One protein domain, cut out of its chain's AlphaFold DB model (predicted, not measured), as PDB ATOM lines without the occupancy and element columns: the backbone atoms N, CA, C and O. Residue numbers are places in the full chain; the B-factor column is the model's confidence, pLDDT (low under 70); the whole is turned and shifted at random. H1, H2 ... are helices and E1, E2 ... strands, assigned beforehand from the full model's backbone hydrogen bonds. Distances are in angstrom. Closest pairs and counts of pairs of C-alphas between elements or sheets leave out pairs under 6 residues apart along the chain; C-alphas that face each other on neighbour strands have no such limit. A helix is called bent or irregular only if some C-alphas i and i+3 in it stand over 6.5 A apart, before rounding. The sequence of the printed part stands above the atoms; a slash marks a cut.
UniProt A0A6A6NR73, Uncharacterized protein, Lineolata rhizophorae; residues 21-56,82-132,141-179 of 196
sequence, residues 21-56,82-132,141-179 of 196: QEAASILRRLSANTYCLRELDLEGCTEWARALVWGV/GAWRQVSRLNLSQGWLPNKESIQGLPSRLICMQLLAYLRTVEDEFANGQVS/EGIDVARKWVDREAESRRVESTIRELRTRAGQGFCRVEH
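This is residues 21 to 56, 82 to 132 and 141 to 179 of the 196 residues of an uncharacterized protein of Lineolata rhizophorae (UniProt A0A6A6NR73). A small sheet of three short parallel strands, E1, E2 and E3, lies beside one stretch of a long helix, H5, which runs through the model as its spine. Near one end of H5, H3 and H4 pack on it, and the last part of H4 sticks out with residues 124 to 129; farther along, H2 lies beside H5, and H1 crosses H2 away from H5. The printed part has 126 residues with five named helices and three named strands, in the order H1 E1 H2 E2 H3 H4 H5 E3, and the class is mostly helix. It is only just loose, close to compact, with a radius of gyration of the C-alphas of 16.8 A and spans of 46 by 32 by 24 A.

Look first at the sheet: E1 is residues 39 to 41, E2 is 89 to 91 and E3 is 176 to 178, where C-alpha 178 stands at (37.924, -45.930, 0.796). Find C-alpha 143 at (58.746, -34.047, -4.251); from there H5 runs 39.2 A to residue 169. H2 is residues 46 to 53, 12.6 A long, and is only just irregular: C-alphas 47 and 50 are 6.9 A apart. H1 begins at C-alpha 21, at (54.383, -62.751, 6.118), and runs 18.6 A to residue 33. H3 is residues 100 to 104, and H4, residues 110 to 127, is 25.8 A long.

Start at E2, the inner strand. E1 is parallel to it at 4 degrees, with N 40 and O 89 within hydrogen-bond range at 2.9 A. E3 is parallel to E2 at 19 degrees, with N 178 and O 90 at 2.8 A. H5 is on this sheet but only grazes it, with residues 156 to 164; the closest C-alphas of H5 and E3 are those of Glu 160 and Val 177, 6.5 A. With residues 152 to 163 alone, H5 touches H2 at a shallow tilt of 24 degrees, the same way; the closest C-alphas are those of Ala 49 and Ser 156, 5.7 A. H1 touches H2, closest at the C-alphas of Ala 24 and Ala 51, 4.7 A, and is only just about perpendicular to it at 70.2 degrees. H1 and H5 are apart. At C-alphas Ile 111 and Val 150, 7.0 A, H4 touches H5, only just about perpendicular at 72 degrees. H3 touches H5, closest at the C-alphas of Ser 102 and Ile 143, 4.8 A, and touches H4, closest at those of Ile 103 and Cys 112, 6.2 A. In H1, H3, H4 and H5 every O i to N i+4 pair is within hydrogen-bond range; in H2 1 of 4 is, beside 4 of 5 O i to N i+3 pairs.

The two C-alphas farthest apart are those of Gly 55 and Asn 128, 47.6 A. Residues 57 to 81 are not printed, and C-alphas 56 and 82 are 14.1 A apart; residues 133 to 140 are not printed either, and C-alphas 132 and 141 are 23.5 A apart. Of the links that are printed whole, none is long. The mean pLDDT of the printed part is 83.7; look for values under 70 at residues 56, 126, 129 to 132 and 141.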
ATOM      1  N   GLN A  21      54.871 -61.477   5.602       76.31
ATOM      2  CA  GLN A  21      54.383 -62.751   6.118       76.31
ATOM      3  C   GLN A  21      53.875 -62.634   7.559       76.31
ATOM      4  O   GLN A  21      52.829 -63.193   7.897       76.31
ATOM      5  N   GLU A  22      54.588 -61.894   8.410       79.12
ATOM      6  CA  GLU A  22      54.187 -61.695   9.804       79.12
ATOM      7  C   GLU A  22      52.875 -60.906   9.894       79.12
ATOM      8  O   GLU A  22      51.920 -61.371  10.524       79.12
ATOM      9  N   ALA A  23      52.782 -59.777   9.187       82.94
ATOM     10  CA  ALA A  23      51.569 -58.963   9.116       82.94
ATOM     11  C   ALA A  23      50.380 -59.769   8.564       82.94
ATOM     12  O   ALA A  23      49.290 -59.755   9.139       82.94
ATOM     13  N   ALA A  24      50.600 -60.556   7.508       84.19
ATOM     14  CA  ALA A  24      49.599 -61.447   6.932       84.19
ATOM     15  C   ALA A  24      49.114 -62.495   7.947       84.19
ATOM     16  O   ALA A  24      47.909 -62.719   8.096       84.19
ATOM     17  N   SER A  25      50.033 -63.076   8.725       80.81
ATOM     18  CA  SER A  25      49.694 -64.047   9.767       80.81
ATOM     19  C   SER A  25      48.850 -63.437  10.896       80.81
ATOM     20  O   SER A  25      47.925 -64.089  11.397       80.81
ATOM     21  N   ILE A  26      49.121 -62.178  11.265       85.12
ATOM     22  CA  ILE A  26      48.338 -61.416  12.246       85.12
ATOM     23  C   ILE A  26      46.942 -61.148  11.688       85.12
ATOM     24  O   ILE A  26      45.955 -61.456  12.358       85.12
ATOM     25  N   LEU A  27      46.839 -60.653  10.451       86.69
ATOM     26  CA  LEU A  27      45.562 -60.372   9.790       86.69
ATOM     27  C   LEU A  27      44.714 -61.635   9.619       86.69
ATOM     28  O   LEU A  27      43.505 -61.590   9.819       86.69
ATOM     29  N   ARG A  28      45.332 -62.787   9.349       84.75
ATOM     30  CA  ARG A  28      44.644 -64.083   9.300       84.75
ATOM     31  C   ARG A  28      44.080 -64.502  10.656       84.75
ATOM     32  O   ARG A  28      42.955 -64.991  10.755       84.75
ATOM     33  N   ARG A  29      44.849 -64.320  11.732       85.31
ATOM     34  CA  ARG A  29      44.351 -64.582  13.095       85.31
ATOM     35  C   ARG A  29      43.231 -63.616  13.453       85.31
ATOM     36  O   ARG A  29      42.239 -64.037  14.043       85.31
ATOM     37  N   LEU A  30      43.367 -62.348  13.076       86.56
ATOM     38  CA  LEU A  30      42.328 -61.345  13.263       86.56
ATOM     39  C   LEU A  30      41.062 -61.741  12.503       86.56
ATOM     40  O   LEU A  30      39.982 -61.723  13.091       86.56
ATOM     41  N   SER A  31      41.185 -62.184  11.248       85.81
ATOM     42  CA  SER A  31      40.039 -62.582  10.435       85.81
ATOM     43  C   SER A  31      39.287 -63.752  11.042       85.81
ATOM     44  O   SER A  31      38.075 -63.664  11.224       85.81
ATOM     45  N   ALA A  32      40.000 -64.790  11.478       83.81
ATOM     46  CA  ALA A  32      39.395 -65.948  12.129       83.81
ATOM     47  C   ALA A  32      38.594 -65.590  13.398       83.81
ATOM     48  O   ALA A  32      37.588 -66.230  13.690       83.81
ATOM     49  N   ASN A  33      39.007 -64.553  14.134       85.12
ATOM     50  CA  ASN A  33      38.331 -64.115  15.359       85.12
ATOM     51  C   ASN A  33      37.253 -63.037  15.122       85.12
ATOM     52  O   ASN A  33      36.506 -62.716  16.042       85.12
ATOM     53  N   THR A  34      37.135 -62.490  13.905       85.44
ATOM     54  CA  THR A  34      36.238 -61.364  13.574       85.44
ATOM     55  C   THR A  34      35.267 -61.700  12.432       85.44
ATOM     56  O   THR A  34      35.053 -60.926  11.504       85.44
ATOM     57  N   TYR A  35      34.614 -62.859  12.527       78.44
ATOM     58  CA  TYR A  35      33.754 -63.446  11.484       78.44
ATOM     59  C   TYR A  35      32.497 -62.631  11.082       78.44
ATOM     60  O   TYR A  35      31.844 -62.935  10.082       78.44
ATOM     61  N   CYS A  36      32.141 -61.601  11.857       81.88
ATOM     62  CA  CYS A  36      31.013 -60.691  11.600       81.88
ATOM     63  C   CYS A  36      31.455 -59.245  11.329       81.88
ATOM     64  O   CYS A  36      30.629 -58.330  11.385       81.88
ATOM     65  N   LEU A  37      32.748 -59.011  11.087       87.50
ATOM     66  CA  LEU A  37      33.251 -57.666  10.843       87.50
ATOM     67  C   LEU A  37      32.633 -57.100   9.559       87.50
ATOM     68  O   LEU A  37      32.671 -57.738   8.509       87.50
ATOM     69  N   ARG A  38      32.050 -55.902   9.654       89.50
ATOM     70  CA  ARG A  38      31.470 -55.171   8.514       89.50
ATOM     71  C   ARG A  38      32.335 -54.001   8.073       89.50
ATOM     72  O   ARG A  38      32.348 -53.668   6.891       89.50
ATOM     73  N   GLU A  39      33.049 -53.403   9.014       90.69
ATOM     74  CA  GLU A  39      33.917 -52.256   8.782       90.69
ATOM     75  C   GLU A  39      35.310 -52.584   9.306       90.69
ATOM     76  O   GLU A  39      35.459 -52.992  10.457       90.69
ATOM     77  N   LEU A  40      36.308 -52.449   8.437       89.75
ATOM     78  CA  LEU A  40      37.718 -52.594   8.760       89.75
ATOM     79  C   LEU A  40      38.408 -51.269   8.447       89.75
ATOM     80  O   LEU A  40      38.432 -50.841   7.295       89.75
ATOM     81  N   ASP A  41      38.942 -50.624   9.476       90.00
ATOM     82  CA  ASP A  41      39.663 -49.365   9.339       90.00
ATOM     83  C   ASP A  41      41.165 -49.607   9.488       90.00
ATOM     84  O   ASP A  41      41.609 -50.146  10.503       90.00
ATOM     85  N   LEU A  42      41.925 -49.269   8.446       87.88
ATOM     86  CA  LEU A  42      43.385 -49.344   8.396       87.88
ATOM     87  C   LEU A  42      43.975 -47.992   7.971       87.88
ATOM     88  O   LEU A  42      45.034 -47.946   7.337       87.88
ATOM     89  N   GLU A  43      43.300 -46.891   8.314       87.88
ATOM     90  CA  GLU A  43      43.825 -45.540   8.133       87.88
ATOM     91  C   GLU A  43      45.249 -45.401   8.700       87.88
ATOM     92  O   GLU A  43      45.557 -45.835   9.812       87.88
ATOM     93  N   GLY A  44      46.151 -44.840   7.893       80.50
ATOM     94  CA  GLY A  44      47.565 -44.658   8.233       80.50
ATOM     95  C   GLY A  44      48.399 -45.946   8.226       80.50
ATOM     96  O   GLY A  44      49.623 -45.877   8.325       80.50
ATOM     97  N   CYS A  45      47.777 -47.115   8.049       83.31
ATOM     98  CA  CYS A  45      48.436 -48.423   8.014       83.31
ATOM     99  C   CYS A  45      48.576 -48.968   6.580       83.31
ATOM    100  O   CYS A  45      48.513 -50.178   6.361       83.31
ATOM    101  N   THR A  46      48.772 -48.099   5.584       78.94
ATOM    102  CA  THR A  46      48.835 -48.501   4.165       78.94
ATOM    103  C   THR A  46      50.028 -49.384   3.817       78.94
ATOM    104  O   THR A  46      49.948 -50.153   2.864       78.94
ATOM    105  N   GLU A  47      51.081 -49.381   4.633       80.12
ATOM    106  CA  GLU A  47      52.172 -50.365   4.559       80.12
ATOM    107  C   GLU A  47      51.642 -51.806   4.636       80.12
ATOM    108  O   GLU A  47      52.104 -52.701   3.937       80.12
ATOM    109  N   TRP A  48      50.596 -52.042   5.434       83.00
ATOM    110  CA  TRP A  48      49.990 -53.366   5.579       83.00
ATOM    111  C   TRP A  48      49.022 -53.711   4.446       83.00
ATOM    112  O   TRP A  48      48.509 -54.831   4.413       83.00
ATOM    113  N   ALA A  49      48.772 -52.807   3.492       84.88
ATOM    114  CA  ALA A  49      47.854 -53.076   2.391       84.88
ATOM    115  C   ALA A  49      48.284 -54.328   1.610       84.88
ATOM    116  O   ALA A  49      47.452 -55.176   1.294       84.88
ATOM    117  N   ARG A  50      49.592 -54.515   1.379       83.25
ATOM    118  CA  ARG A  50      50.121 -55.708   0.690       83.25
ATOM    119  C   ARG A  50      49.871 -57.000   1.472       83.25
ATOM    120  O   ARG A  50      49.583 -58.033   0.866       83.25
ATOM    121  N   ALA A  51      49.883 -56.938   2.803       85.62
ATOM    122  CA  ALA A  51      49.592 -58.082   3.663       85.62
ATOM    123  C   ALA A  51      48.140 -58.583   3.517       85.62
ATOM    124  O   ALA A  51      47.874 -59.770   3.710       85.62
ATOM    125  N   LEU A  52      47.199 -57.712   3.121       86.25
ATOM    126  CA  LEU A  52      45.790 -58.077   2.928       86.25
ATOM    127  C   LEU A  52      45.572 -59.066   1.782       86.25
ATOM    128  O   LEU A  52      44.582 -59.791   1.787       86.25
ATOM    129  N   VAL A  53      46.467 -59.096   0.802       85.25
ATOM    130  CA  VAL A  53      46.390 -59.989  -0.367       85.25
ATOM    131  C   VAL A  53      47.539 -60.993  -0.392       85.25
ATOM    132  O   VAL A  53      47.732 -61.714  -1.371       85.25
ATOM    133  N   TRP A  54      48.304 -61.069   0.698       81.00
ATOM    134  CA  TRP A  54      49.441 -61.967   0.810       81.00
ATOM    135  C   TRP A  54      49.018 -63.430   0.654       81.00
ATOM    136  O   TRP A  54      47.997 -63.866   1.185       81.00
ATOM    137  N   GLY A  55      49.796 -64.202  -0.099       71.12
ATOM    138  CA  GLY A  55      49.467 -65.587  -0.441       71.12
ATOM    139  C   GLY A  55      48.524 -65.733  -1.638       71.12
ATOM    140  O   GLY A  55      48.718 -66.661  -2.401       71.12
ATOM    141  N   VAL A  56      47.603 -64.797  -1.896       67.56
ATOM    142  CA  VAL A  56      46.749 -64.843  -3.104       67.56
ATOM    143  C   VAL A  56      47.542 -64.474  -4.357       67.56
ATOM    144  O   VAL A  56      47.400 -65.104  -5.398       67.56
ATOM    145  N   GLY A  82      35.771 -66.457   3.457       84.06
ATOM    146  CA  GLY A  82      35.107 -67.051   4.609       84.06
ATOM    147  C   GLY A  82      34.925 -66.019   5.709       84.06
ATOM    148  O   GLY A  82      33.890 -65.350   5.770       84.06
ATOM    149  N   ALA A  83      35.918 -65.884   6.588       83.69
ATOM    150  CA  ALA A  83      35.767 -65.125   7.830       83.69
ATOM    151  C   ALA A  83      35.485 -63.625   7.609       83.69
ATOM    152  O   ALA A  83      34.635 -63.047   8.283       83.69
ATOM    153  N   TRP A  84      36.112 -62.997   6.613       89.19
ATOM    154  CA  TRP A  84      35.865 -61.597   6.246       89.19
ATOM    155  C   TRP A  84      34.897 -61.412   5.080       89.19
ATOM    156  O   TRP A  84      34.798 -60.318   4.520       89.19
ATOM    157  N   ARG A  85      34.092 -62.428   4.753       87.06
ATOM    158  CA  ARG A  85      33.035 -62.328   3.732       87.06
ATOM    159  C   ARG A  85      32.058 -61.175   3.988       87.06
ATOM    160  O   ARG A  85      31.499 -60.618   3.046       87.06
ATOM    161  N   GLN A  86      31.820 -60.837   5.256       87.94
ATOM    162  CA  GLN A  86      30.866 -59.794   5.647       87.94
ATOM    163  C   GLN A  86      31.449 -58.375   5.639       87.94
ATOM    164  O   GLN A  86      30.677 -57.425   5.769       87.94
ATOM    165  N   VAL A  87      32.764 -58.209   5.447       90.56
ATOM    166  CA  VAL A  87      33.393 -56.882   5.443       90.56
ATOM    167  C   VAL A  87      32.864 -56.094   4.249       90.56
ATOM    168  O   VAL A  87      33.124 -56.435   3.097       90.56
ATOM    169  N   SER A  88      32.070 -55.064   4.505       89.88
ATOM    170  CA  SER A  88      31.460 -54.214   3.483       89.88
ATOM    171  C   SER A  88      32.240 -52.928   3.249       89.88
ATOM    172  O   SER A  88      32.166 -52.386   2.148       89.88
ATOM    173  N   ARG A  89      32.979 -52.451   4.255       91.81
ATOM    174  CA  ARG A  89      33.759 -51.213   4.206       91.81
ATOM    175  C   ARG A  89      35.191 -51.486   4.654       91.81
ATOM    176  O   ARG A  89      35.395 -52.068   5.718       91.81
ATOM    177  N   LEU A  90      36.148 -51.066   3.838       91.06
ATOM    178  CA  LEU A  90      37.577 -51.107   4.117       91.06
ATOM    179  C   LEU A  90      38.138 -49.697   3.929       91.06
ATOM    180  O   LEU A  90      38.013 -49.145   2.841       91.06
ATOM    181  N   ASN A  91      38.751 -49.121   4.955       91.12
ATOM    182  CA  ASN A  91      39.445 -47.842   4.835       91.12
ATOM    183  C   ASN A  91      40.956 -48.081   4.711       91.12
ATOM    184  O   ASN A  91      41.550 -48.707   5.584       91.12
ATOM    185  N   LEU A  92      41.548 -47.608   3.615       89.31
ATOM    186  CA  LEU A  92      42.983 -47.626   3.313       89.31
ATOM    187  C   LEU A  92      43.518 -46.199   3.110       89.31
ATOM    188  O   LEU A  92      44.473 -45.996   2.362       89.31
ATOM    189  N   SER A  93      42.899 -45.187   3.728       88.62
ATOM    190  CA  SER A  93      43.424 -43.822   3.672       88.62
ATOM    191  C   SER A  93      44.839 -43.752   4.254       88.62
ATOM    192  O   SER A  93      45.166 -44.379   5.260       88.62
ATOM    193  N   GLN A  94      45.706 -42.948   3.636       85.88
ATOM    194  CA  GLN A  94      47.064 -42.718   4.147       85.88
ATOM    195  C   GLN A  94      47.110 -41.763   5.353       85.88
ATOM    196  O   GLN A  94      48.186 -41.523   5.894       85.88
ATOM    197  N   GLY A  95      45.965 -41.210   5.772       84.06
ATOM    198  CA  GLY A  95      45.832 -40.296   6.915       84.06
ATOM    199  C   GLY A  95      46.288 -38.854   6.661       84.06
ATOM    200  O   GLY A  95      46.018 -37.977   7.473       84.06
ATOM    201  N   TRP A  96      46.949 -38.580   5.533       84.81
ATOM    202  CA  TRP A  96      47.360 -37.236   5.114       84.81
ATOM    203  C   TRP A  96      47.426 -37.138   3.584       84.81
ATOM    204  O   TRP A  96      47.500 -38.162   2.893       84.81
ATOM    205  N   LEU A  97      47.400 -35.910   3.051       86.00
ATOM    206  CA  LEU A  97      47.467 -35.626   1.613       86.00
ATOM    207  C   LEU A  97      48.666 -34.720   1.279       86.00
ATOM    208  O   LEU A  97      48.871 -33.719   1.965       86.00
ATOM    209  N   PRO A  98      49.439 -35.012   0.216       85.88
ATOM    210  CA  PRO A  98      50.521 -34.135  -0.218       85.88
ATOM    211  C   PRO A  98      50.019 -32.815  -0.810       85.88
ATOM    212  O   PRO A  98      48.938 -32.740  -1.398       85.88
ATOM    213  N   ASN A  99      50.855 -31.777  -0.729       84.25
ATOM    214  CA  ASN A  99      50.531 -30.462  -1.273       84.25
ATOM    215  C   ASN A  99      50.464 -30.454  -2.816       84.25
ATOM    216  O   ASN A  99      51.094 -31.254  -3.517       84.25
ATOM    217  N   LYS A 100      49.715 -29.492  -3.370       84.19
ATOM    218  CA  LYS A 100      49.537 -29.362  -4.826       84.19
ATOM    219  C   LYS A 100      50.851 -29.163  -5.583       84.19
ATOM    220  O   LYS A 100      50.994 -29.679  -6.687       84.19
ATOM    221  N   GLU A 101      51.800 -28.436  -4.997       84.69
ATOM    222  CA  GLU A 101      53.074 -28.086  -5.634       84.69
ATOM    223  C   GLU A 101      53.968 -29.317  -5.825       84.69
ATOM    224  O   GLU A 101      54.510 -29.529  -6.910       84.69
ATOM    225  N   SER A 102      54.050 -30.193  -4.820       84.94
ATOM    226  CA  SER A 102      54.840 -31.425  -4.911       84.94
ATOM    227  C   SER A 102      54.214 -32.420  -5.877       84.94
ATOM    228  O   SER A 102      54.939 -33.077  -6.618       84.94
ATOM    229  N   ILE A 103      52.878 -32.499  -5.937       85.31
ATOM    230  CA  ILE A 103      52.182 -33.371  -6.895       85.31
ATOM    231  C   ILE A 103      52.354 -32.878  -8.339       85.31
ATOM    232  O   ILE A 103      52.503 -33.701  -9.242       85.31
ATOM    233  N   GLN A 104      52.383 -31.561  -8.577       86.38
ATOM    234  CA  GLN A 104      52.654 -30.990  -9.907       86.38
ATOM    235  C   GLN A 104      54.068 -31.306 -10.415       86.38
ATOM    236  O   GLN A 104      54.269 -31.405 -11.623       86.38
ATOM    237  N   GLY A 105      55.032 -31.484  -9.507       83.12
ATOM    238  CA  GLY A 105      56.398 -31.893  -9.839       83.12
ATOM    239  C   GLY A 105      56.550 -33.377 -10.200       83.12
ATOM    240  O   GLY A 105      57.609 -33.779 -10.683       83.12
ATOM    241  N   LEU A 106      55.521 -34.205  -9.978       85.81
ATOM    242  CA  LEU A 106      55.550 -35.634 -10.290       85.81
ATOM    243  C   LEU A 106      55.113 -35.913 -11.734       85.81
ATOM    244  O   LEU A 106      54.295 -35.184 -12.296       85.81
ATOM    245  N   PRO A 107      55.591 -37.014 -12.348       82.06
ATOM    246  CA  PRO A 107      55.074 -37.449 -13.639       82.06
ATOM    247  C   PRO A 107      53.566 -37.713 -13.547       82.06
ATOM    248  O   PRO A 107      53.095 -38.327 -12.585       82.06
ATOM    249  N   SER A 108      52.820 -37.281 -14.568       79.06
ATOM    250  CA  SER A 108      51.357 -37.361 -14.643       79.06
ATOM    251  C   SER A 108      50.846 -38.805 -14.639       79.06
ATOM    252  O   SER A 108      50.547 -39.392 -15.678       79.06
ATOM    253  N   ARG A 109      50.736 -39.394 -13.449       80.44
ATOM    254  CA  ARG A 109      50.022 -40.648 -13.206       80.44
ATOM    255  C   ARG A 109      48.540 -40.348 -12.990       80.44
ATOM    256  O   ARG A 109      48.179 -39.259 -12.548       80.44
ATOM    257  N   LEU A 110      47.678 -41.332 -13.253       84.12
ATOM    258  CA  LEU A 110      46.229 -41.192 -13.054       84.12
ATOM    259  C   LEU A 110      45.888 -40.739 -11.623       84.12
ATOM    260  O   LEU A 110      45.045 -39.867 -11.445       84.12
ATOM    261  N   ILE A 111      46.605 -41.276 -10.631       86.00
ATOM    262  CA  ILE A 111      46.472 -40.916  -9.214       86.00
ATOM    263  C   ILE A 111      46.776 -39.430  -8.996       86.00
ATOM    264  O   ILE A 111      45.950 -38.725  -8.429       86.00
ATOM    265  N   CYS A 112      47.904 -38.929  -9.513       85.56
ATOM    266  CA  CYS A 112      48.270 -37.514  -9.406       85.56
ATOM    267  C   CYS A 112      47.204 -36.609 -10.037       85.56
ATOM    268  O   CYS A 112      46.824 -35.599  -9.456       85.56
ATOM    269  N   MET A 113      46.684 -36.987 -11.209       86.44
ATOM    270  CA  MET A 113      45.646 -36.221 -11.909       86.44
ATOM    271  C   MET A 113      44.330 -36.178 -11.125       86.44
ATOM    272  O   MET A 113      43.724 -35.116 -10.998       86.44
ATOM    273  N   GLN A 114      43.895 -37.320 -10.585       87.81
ATOM    274  CA  GLN A 114      42.688 -37.409  -9.762       87.81
ATOM    275  C   GLN A 114      42.841 -36.622  -8.459       87.81
ATOM    276  O   GLN A 114      41.913 -35.921  -8.065       87.81
ATOM    277  N   LEU A 115      44.015 -36.691  -7.826       86.81
ATOM    278  CA  LEU A 115      44.295 -35.966  -6.592       86.81
ATOM    279  C   LEU A 115      44.318 -34.456  -6.836       86.81
ATOM    280  O   LEU A 115      43.680 -33.714  -6.102       86.81
ATOM    281  N   LEU A 116      44.975 -33.990  -7.902       87.31
ATOM    282  CA  LEU A 116      44.965 -32.571  -8.270       87.31
ATOM    283  C   LEU A 116      43.552 -32.064  -8.571       87.31
ATOM    284  O   LEU A 116      43.226 -30.936  -8.210       87.31
ATOM    285  N   ALA A 117      42.714 -32.872  -9.224       86.50
ATOM    286  CA  ALA A 117      41.316 -32.522  -9.448       86.50
ATOM    287  C   ALA A 117      40.547 -32.409  -8.121       86.50
ATOM    288  O   ALA A 117      39.824 -31.438  -7.927       86.50
ATOM    289  N   TYR A 118      40.756 -33.351  -7.198       85.94
ATOM    290  CA  TYR A 118      40.148 -33.329  -5.870       85.94
ATOM    291  C   TYR A 118      40.593 -32.115  -5.039       85.94
ATOM    292  O   TYR A 118      39.754 -31.390  -4.511       85.94
ATOM    293  N   LEU A 119      41.896 -31.830  -4.986       85.62
ATOM    294  CA  LEU A 119      42.426 -30.676  -4.257       85.62
ATOM    295  C   LEU A 119      41.848 -29.358  -4.785       85.62
ATOM    296  O   LEU A 119      41.498 -28.497  -3.989       85.62
ATOM    297  N   ARG A 120      41.661 -29.226  -6.105       85.44
ATOM    298  CA  ARG A 120      40.981 -28.057  -6.690       85.44
ATOM    299  C   ARG A 120      39.526 -27.947  -6.238       85.44
ATOM    300  O   ARG A 120      39.105 -26.867  -5.854       85.44
ATOM    301  N   THR A 121      38.773 -29.053  -6.235       83.75
ATOM    302  CA  THR A 121      37.375 -29.026  -5.763       83.75
ATOM    303  C   THR A 121      37.275 -28.646  -4.292       83.75
ATOM    304  O   THR A 121      36.389 -27.892  -3.913       83.75
ATOM    305  N   VAL A 122      38.215 -29.122  -3.477       81.69
ATOM    306  CA  VAL A 122      38.285 -28.795  -2.056       81.69
ATOM    307  C   VAL A 122      38.640 -27.317  -1.860       81.69
ATOM    308  O   VAL A 122      37.988 -26.642  -1.070       81.69
ATOM    309  N   GLU A 123      39.609 -26.781  -2.613       79.12
ATOM    310  CA  GLU A 123      39.929 -25.342  -2.626       79.12
ATOM    311  C   GLU A 123      38.704 -24.485  -3.001       79.12
ATOM    312  O   GLU A 123      38.432 -23.485  -2.334       79.12
ATOM    313  N   ASP A 124      37.930 -24.894  -4.010       77.94
ATOM    314  CA  ASP A 124      36.699 -24.208  -4.417       77.94
ATOM    315  C   ASP A 124      35.608 -24.279  -3.327       77.94
ATOM    316  O   ASP A 124      34.918 -23.293  -3.058       77.94
ATOM    317  N   GLU A 125      35.448 -25.423  -2.655       75.81
ATOM    318  CA  GLU A 125      34.499 -25.598  -1.543       75.81
ATOM    319  C   GLU A 125      34.882 -24.773  -0.303       75.81
ATOM    320  O   GLU A 125      34.005 -24.206   0.362       75.81
ATOM    321  N   PHE A 126      36.182 -24.648  -0.023       69.44
ATOM    322  CA  PHE A 126      36.707 -23.743   0.998       69.44
ATOM    323  C   PHE A 126      36.438 -22.278   0.644       69.44
ATOM    324  O   PHE A 126      35.971 -21.520   1.494       69.44
ATOM    325  N   ALA A 127      36.667 -21.881  -0.612       73.81
ATOM    326  CA  ALA A 127      36.379 -20.526  -1.085       73.81
ATOM    327  C   ALA A 127      34.880 -20.180  -1.000       73.81
ATOM    328  O   ALA A 127      34.523 -19.033  -0.728       73.81
ATOM    329  N   ASN A 128      34.007 -21.179  -1.163       74.25
ATOM    330  CA  ASN A 128      32.554 -21.051  -1.029       74.25
ATOM    331  C   ASN A 128      32.046 -21.168   0.426       74.25
ATOM    332  O   ASN A 128      30.839 -21.094   0.659       74.25
ATOM    333  N   GLY A 129      32.937 -21.332   1.413       63.75
ATOM    334  CA  GLY A 129      32.599 -21.331   2.842       63.75
ATOM    335  C   GLY A 129      31.828 -22.562   3.333       63.75
ATOM    336  O   GLY A 129      31.234 -22.513   4.409       63.75
ATOM    337  N   GLN A 130      31.811 -23.660   2.569       58.22
ATOM    338  CA  GLN A 130      31.087 -24.884   2.941       58.22
ATOM    339  C   GLN A 130      31.884 -25.819   3.863       58.22
ATOM    340  O   GLN A 130      31.285 -26.672   4.517       58.22
ATOM    341  N   VAL A 131      33.208 -25.660   3.950       57.25
ATOM    342  CA  VAL A 131      34.094 -26.534   4.734       57.25
ATOM    343  C   VAL A 131      34.951 -25.676   5.666       57.25
ATOM    344  O   VAL A 131      35.559 -24.699   5.238       57.25
ATOM    345  N   SER A 132      34.972 -26.001   6.963       49.38
ATOM    346  CA  SER A 132      35.881 -25.356   7.924       49.38
ATOM    347  C   SER A 132      37.289 -25.929   7.774       49.38
ATOM    348  O   SER A 132      37.409 -27.140   7.577       49.38
ATOM    349  N   GLU A 141      56.769 -31.205   2.890       65.94
ATOM    350  CA  GLU A 141      57.695 -32.266   2.515       65.94
ATOM    351  C   GLU A 141      57.778 -32.394   0.992       65.94
ATOM    352  O   GLU A 141      56.771 -32.404   0.286       65.94
ATOM    353  N   GLY A 142      59.015 -32.397   0.487       74.38
ATOM    354  CA  GLY A 142      59.332 -32.220  -0.928       74.38
ATOM    355  C   GLY A 142      58.843 -33.335  -1.856       74.38
ATOM    356  O   GLY A 142      58.248 -34.333  -1.448       74.38
ATOM    357  N   ILE A 143      59.172 -33.175  -3.141       82.56
ATOM    358  CA  ILE A 143      58.746 -34.047  -4.251       82.56
ATOM    359  C   ILE A 143      58.959 -35.545  -3.948       82.56
ATOM    360  O   ILE A 143      58.123 -36.369  -4.317       82.56
ATOM    361  N   ASP A 144      60.025 -35.914  -3.233       84.56
ATOM    362  CA  ASP A 144      60.323 -37.308  -2.879       84.56
ATOM    363  C   ASP A 144      59.308 -37.938  -1.916       84.56
ATOM    364  O   ASP A 144      58.991 -39.123  -2.038       84.56
ATOM    365  N   VAL A 145      58.772 -37.170  -0.966       85.88
ATOM    366  CA  VAL A 145      57.763 -37.672  -0.023       85.88
ATOM    367  C   VAL A 145      56.424 -37.827  -0.734       85.88
ATOM    368  O   VAL A 145      55.794 -38.881  -0.636       85.88
ATOM    369  N   ALA A 146      56.044 -36.840  -1.548       86.88
ATOM    370  CA  ALA A 146      54.866 -36.935  -2.403       86.88
ATOM    371  C   ALA A 146      54.947 -38.142  -3.353       86.88
ATOM    372  O   ALA A 146      53.960 -38.850  -3.550       86.88
ATOM    373  N   ARG A 147      56.134 -38.439  -3.900       87.44
ATOM    374  CA  ARG A 147      56.360 -39.629  -4.728       87.44
ATOM    375  C   ARG A 147      56.087 -40.922  -3.958       87.44
ATOM    376  O   ARG A 147      55.333 -41.755  -4.453       87.44
ATOM    377  N   LYS A 148      56.662 -41.075  -2.760       87.44
ATOM    378  CA  LYS A 148      56.438 -42.257  -1.906       87.44
ATOM    379  C   LYS A 148      54.964 -42.426  -1.555       87.44
ATOM    380  O   LYS A 148      54.448 -43.537  -1.610       87.44
ATOM    381  N   TRP A 149      54.281 -41.327  -1.248       88.62
ATOM    382  CA  TRP A 149      52.844 -41.332  -0.998       88.62
ATOM    383  C   TRP A 149      52.058 -41.841  -2.217       88.62
ATOM    384  O   TRP A 149      51.197 -42.707  -2.082       88.62
ATOM    385  N   VAL A 150      52.390 -41.373  -3.428       89.00
ATOM    386  CA  VAL A 150      51.734 -41.831  -4.669       89.00
ATOM    387  C   VAL A 150      52.024 -43.306  -4.950       89.00
ATOM    388  O   VAL A 150      51.148 -44.015  -5.446       89.00
ATOM    389  N   ASP A 151      53.237 -43.775  -4.658       88.31
ATOM    390  CA  ASP A 151      53.601 -45.184  -4.816       88.31
ATOM    391  C   ASP A 151      52.772 -46.073  -3.862       88.31
ATOM    392  O   ASP A 151      52.131 -47.019  -4.324       88.31
ATOM    393  N   ARG A 152      52.655 -45.704  -2.579       87.19
ATOM    394  CA  ARG A 152      51.803 -46.399  -1.585       87.19
ATOM    395  C   ARG A 152      50.320 -46.398  -1.953       87.19
ATOM    396  O   ARG A 152      49.611 -47.392  -1.790       87.19
ATOM    397  N   GLU A 153      49.839 -45.279  -2.480       89.94
ATOM    398  CA  GLU A 153      48.463 -45.146  -2.957       89.94
ATOM    399  C   GLU A 153      48.186 -46.095  -4.130       89.94
ATOM    400  O   GLU A 153      47.131 -46.729  -4.216       89.94
ATOM    401  N   ALA A 154      49.149 -46.216  -5.046       88.00
ATOM    402  CA  ALA A 154      49.041 -47.126  -6.177       88.00
ATOM    403  C   ALA A 154      48.976 -48.586  -5.718       88.00
ATOM    404  O   ALA A 154      48.202 -49.366  -6.274       88.00
ATOM    405  N   GLU A 155      49.750 -48.954  -4.699       86.81
ATOM    406  CA  GLU A 155      49.692 -50.283  -4.089       86.81
ATOM    407  C   GLU A 155      48.338 -50.544  -3.429       86.81
ATOM    408  O   GLU A 155      47.715 -51.568  -3.712       86.81
ATOM    409  N   SER A 156      47.822 -49.591  -2.654       88.62
ATOM    410  CA  SER A 156      46.509 -49.705  -2.002       88.62
ATOM    411  C   SER A 156      45.379 -49.938  -3.017       88.62
ATOM    412  O   SER A 156      44.492 -50.766  -2.802       88.62
ATOM    413  N   ARG A 157      45.441 -49.292  -4.190       89.25
ATOM    414  CA  ARG A 157      44.481 -49.503  -5.292       89.25
ATOM    415  C   ARG A 157      44.643 -50.848  -6.000       89.25
ATOM    416  O   ARG A 157      43.654 -51.413  -6.469       89.25
ATOM    417  N   ARG A 158      45.863 -51.386  -6.085       88.94
ATOM    418  CA  ARG A 158      46.092 -52.748  -6.604       88.94
ATOM    419  C   ARG A 158      45.483 -53.788  -5.673       88.94
ATOM    420  O   ARG A 158      44.767 -54.665  -6.139       88.94
ATOM    421  N   VAL A 159      45.710 -53.630  -4.370       88.06
ATOM    422  CA  VAL A 159      45.132 -54.475  -3.318       88.06
ATOM    423  C   VAL A 159      43.603 -54.459  -3.392       88.06
ATOM    424  O   VAL A 159      42.985 -55.522  -3.376       88.06
ATOM    425  N   GLU A 160      42.988 -53.283  -3.564       89.69
ATOM    426  CA  GLU A 160      41.544 -53.172  -3.817       89.69
ATOM    427  C   GLU A 160      41.102 -54.009  -5.027       89.69
ATOM    428  O   GLU A 160      40.119 -54.748  -4.923       89.69
ATOM    429  N   SER A 161      41.804 -53.907  -6.165       88.69
ATOM    430  CA  SER A 161      41.464 -54.675  -7.374       88.69
ATOM    431  C   SER A 161      41.498 -56.174  -7.097       88.69
ATOM    432  O   SER A 161      40.530 -56.874  -7.386       88.69
ATOM    433  N   THR A 162      42.556 -56.655  -6.442       88.25
ATOM    434  CA  THR A 162      42.702 -58.070  -6.090       88.25
ATOM    435  C   THR A 162      41.595 -58.540  -5.144       88.25
ATOM    436  O   THR A 162      40.989 -59.584  -5.381       88.25
ATOM    437  N   ILE A 163      41.256 -57.770  -4.103       88.25
ATOM    438  CA  ILE A 163      40.152 -58.112  -3.187       88.25
ATOM    439  C   ILE A 163      38.818 -58.157  -3.942       88.25
ATOM    440  O   ILE A 163      38.003 -59.059  -3.725       88.25
ATOM    441  N   ARG A 164      38.584 -57.202  -4.850       87.94
ATOM    442  CA  ARG A 164      37.378 -57.174  -5.682       87.94
ATOM    443  C   ARG A 164      37.297 -58.415  -6.565       87.94
ATOM    444  O   ARG A 164      36.254 -59.062  -6.583       87.94
ATOM    445  N   GLU A 165      38.383 -58.780  -7.235       86.31
ATOM    446  CA  GLU A 165      38.466 -59.970  -8.085       86.31
ATOM    447  C   GLU A 165      38.228 -61.262  -7.296       86.31
ATOM    448  O   GLU A 165      37.428 -62.101  -7.720       86.31
ATOM    449  N   LEU A 166      38.837 -61.400  -6.113       84.56
ATOM    450  CA  LEU A 166      38.600 -62.525  -5.204       84.56
ATOM    451  C   LEU A 166      37.118 -62.666  -4.847       84.56
ATOM    452  O   LEU A 166      36.550 -63.759  -4.912       84.56
ATOM    453  N   ARG A 167      36.464 -61.550  -4.514       83.81
ATOM    454  CA  ARG A 167      35.039 -61.551  -4.166       83.81
ATOM    455  C   ARG A 167      34.141 -61.836  -5.354       83.81
ATOM    456  O   ARG A 167      33.160 -62.562  -5.199       83.81
ATOM    457  N   THR A 168      34.483 -61.326  -6.534       85.81
ATOM    458  CA  THR A 168      33.766 -61.644  -7.771       85.81
ATOM    459  C   THR A 168      33.868 -63.136  -8.091       85.81
ATOM    460  O   THR A 168      32.842 -63.757  -8.362       85.81
ATOM    461  N   ARG A 169      35.059 -63.743  -7.975       83.12
ATOM    462  CA  ARG A 169      35.263 -65.192  -8.176       83.12
ATOM    463  C   ARG A 169      34.465 -66.045  -7.188       83.12
ATOM    464  O   ARG A 169      33.959 -67.096  -7.566       83.12
ATOM    465  N   ALA A 170      34.319 -65.586  -5.947       81.38
ATOM    466  CA  ALA A 170      33.555 -66.276  -4.909       81.38
ATOM    467  C   ALA A 170      32.035 -65.991  -4.941       81.38
ATOM    468  O   ALA A 170      31.302 -66.507  -4.095       81.38
ATOM    469  N   GLY A 171      31.545 -65.156  -5.869       81.12
ATOM    470  CA  GLY A 171      30.127 -64.773  -5.954       81.12
ATOM    471  C   GLY A 171      29.638 -63.938  -4.762       81.12
ATOM    472  O   GLY A 171      28.477 -64.038  -4.359       81.12
ATOM    473  N   GLN A 172      30.526 -63.156  -4.148       81.00
ATOM    474  CA  GLN A 172      30.255 -62.403  -2.922       81.00
ATOM    475  C   GLN A 172      29.944 -60.928  -3.187       81.00
ATOM    476  O   GLN A 172      30.232 -60.383  -4.250       81.00
ATOM    477  N   GLY A 173      29.325 -60.280  -2.194       77.88
ATOM    478  CA  GLY A 173      28.940 -58.871  -2.261       77.88
ATOM    479  C   GLY A 173      30.135 -57.913  -2.315       77.88
ATOM    480  O   GLY A 173      31.243 -58.231  -1.876       77.88
ATOM    481  N   PHE A 174      29.886 -56.713  -2.839       81.50
ATOM    482  CA  PHE A 174      30.894 -55.669  -3.018       81.50
ATOM    483  C   PHE A 174      31.503 -55.210  -1.681       81.50
ATOM    484  O   PHE A 174      30.776 -54.950  -0.722       81.50
ATOM    485  N   CYS A 175      32.833 -55.086  -1.638       85.94
ATOM    486  CA  CYS A 175      33.557 -54.407  -0.564       85.94
ATOM    487  C   CYS A 175      33.907 -52.995  -1.039       85.94
ATOM    488  O   CYS A 175      34.596 -52.839  -2.051       85.94
ATOM    489  N   ARG A 176      33.409 -51.972  -0.344       89.19
ATOM    490  CA  ARG A 176      33.756 -50.578  -0.615       89.19
ATOM    491  C   ARG A 176      35.101 -50.283   0.033       89.19
ATOM    492  O   ARG A 176      35.194 -50.298   1.257       89.19
ATOM    493  N   VAL A 177      36.104 -50.005  -0.793       89.12
ATOM    494  CA  VAL A 177      37.410 -49.539  -0.332       89.12
ATOM    495  C   VAL A 177      37.448 -48.019  -0.423       89.12
ATOM    496  O   VAL A 177      37.098 -47.440  -1.452       89.12
ATOM    497  N   GLU A 178      37.806 -47.376   0.676       89.88
ATOM    498  CA  GLU A 178      37.924 -45.930   0.796       89.88
ATOM    499  C   GLU A 178      39.405 -45.568   0.912       89.88
ATOM    500  O   GLU A 178      40.124 -46.168   1.699       89.88
ATOM    501  N   HIS A 179      39.861 -44.597   0.121       86.38
ATOM    502  CA  HIS A 179      41.252 -44.108   0.151       86.38
ATOM    503  C   HIS A 179      41.365 -42.741   0.844       86.38
ATOM    504  O   HIS A 179      42.414 -42.112   0.828       86.38
TER     505      HIS A 179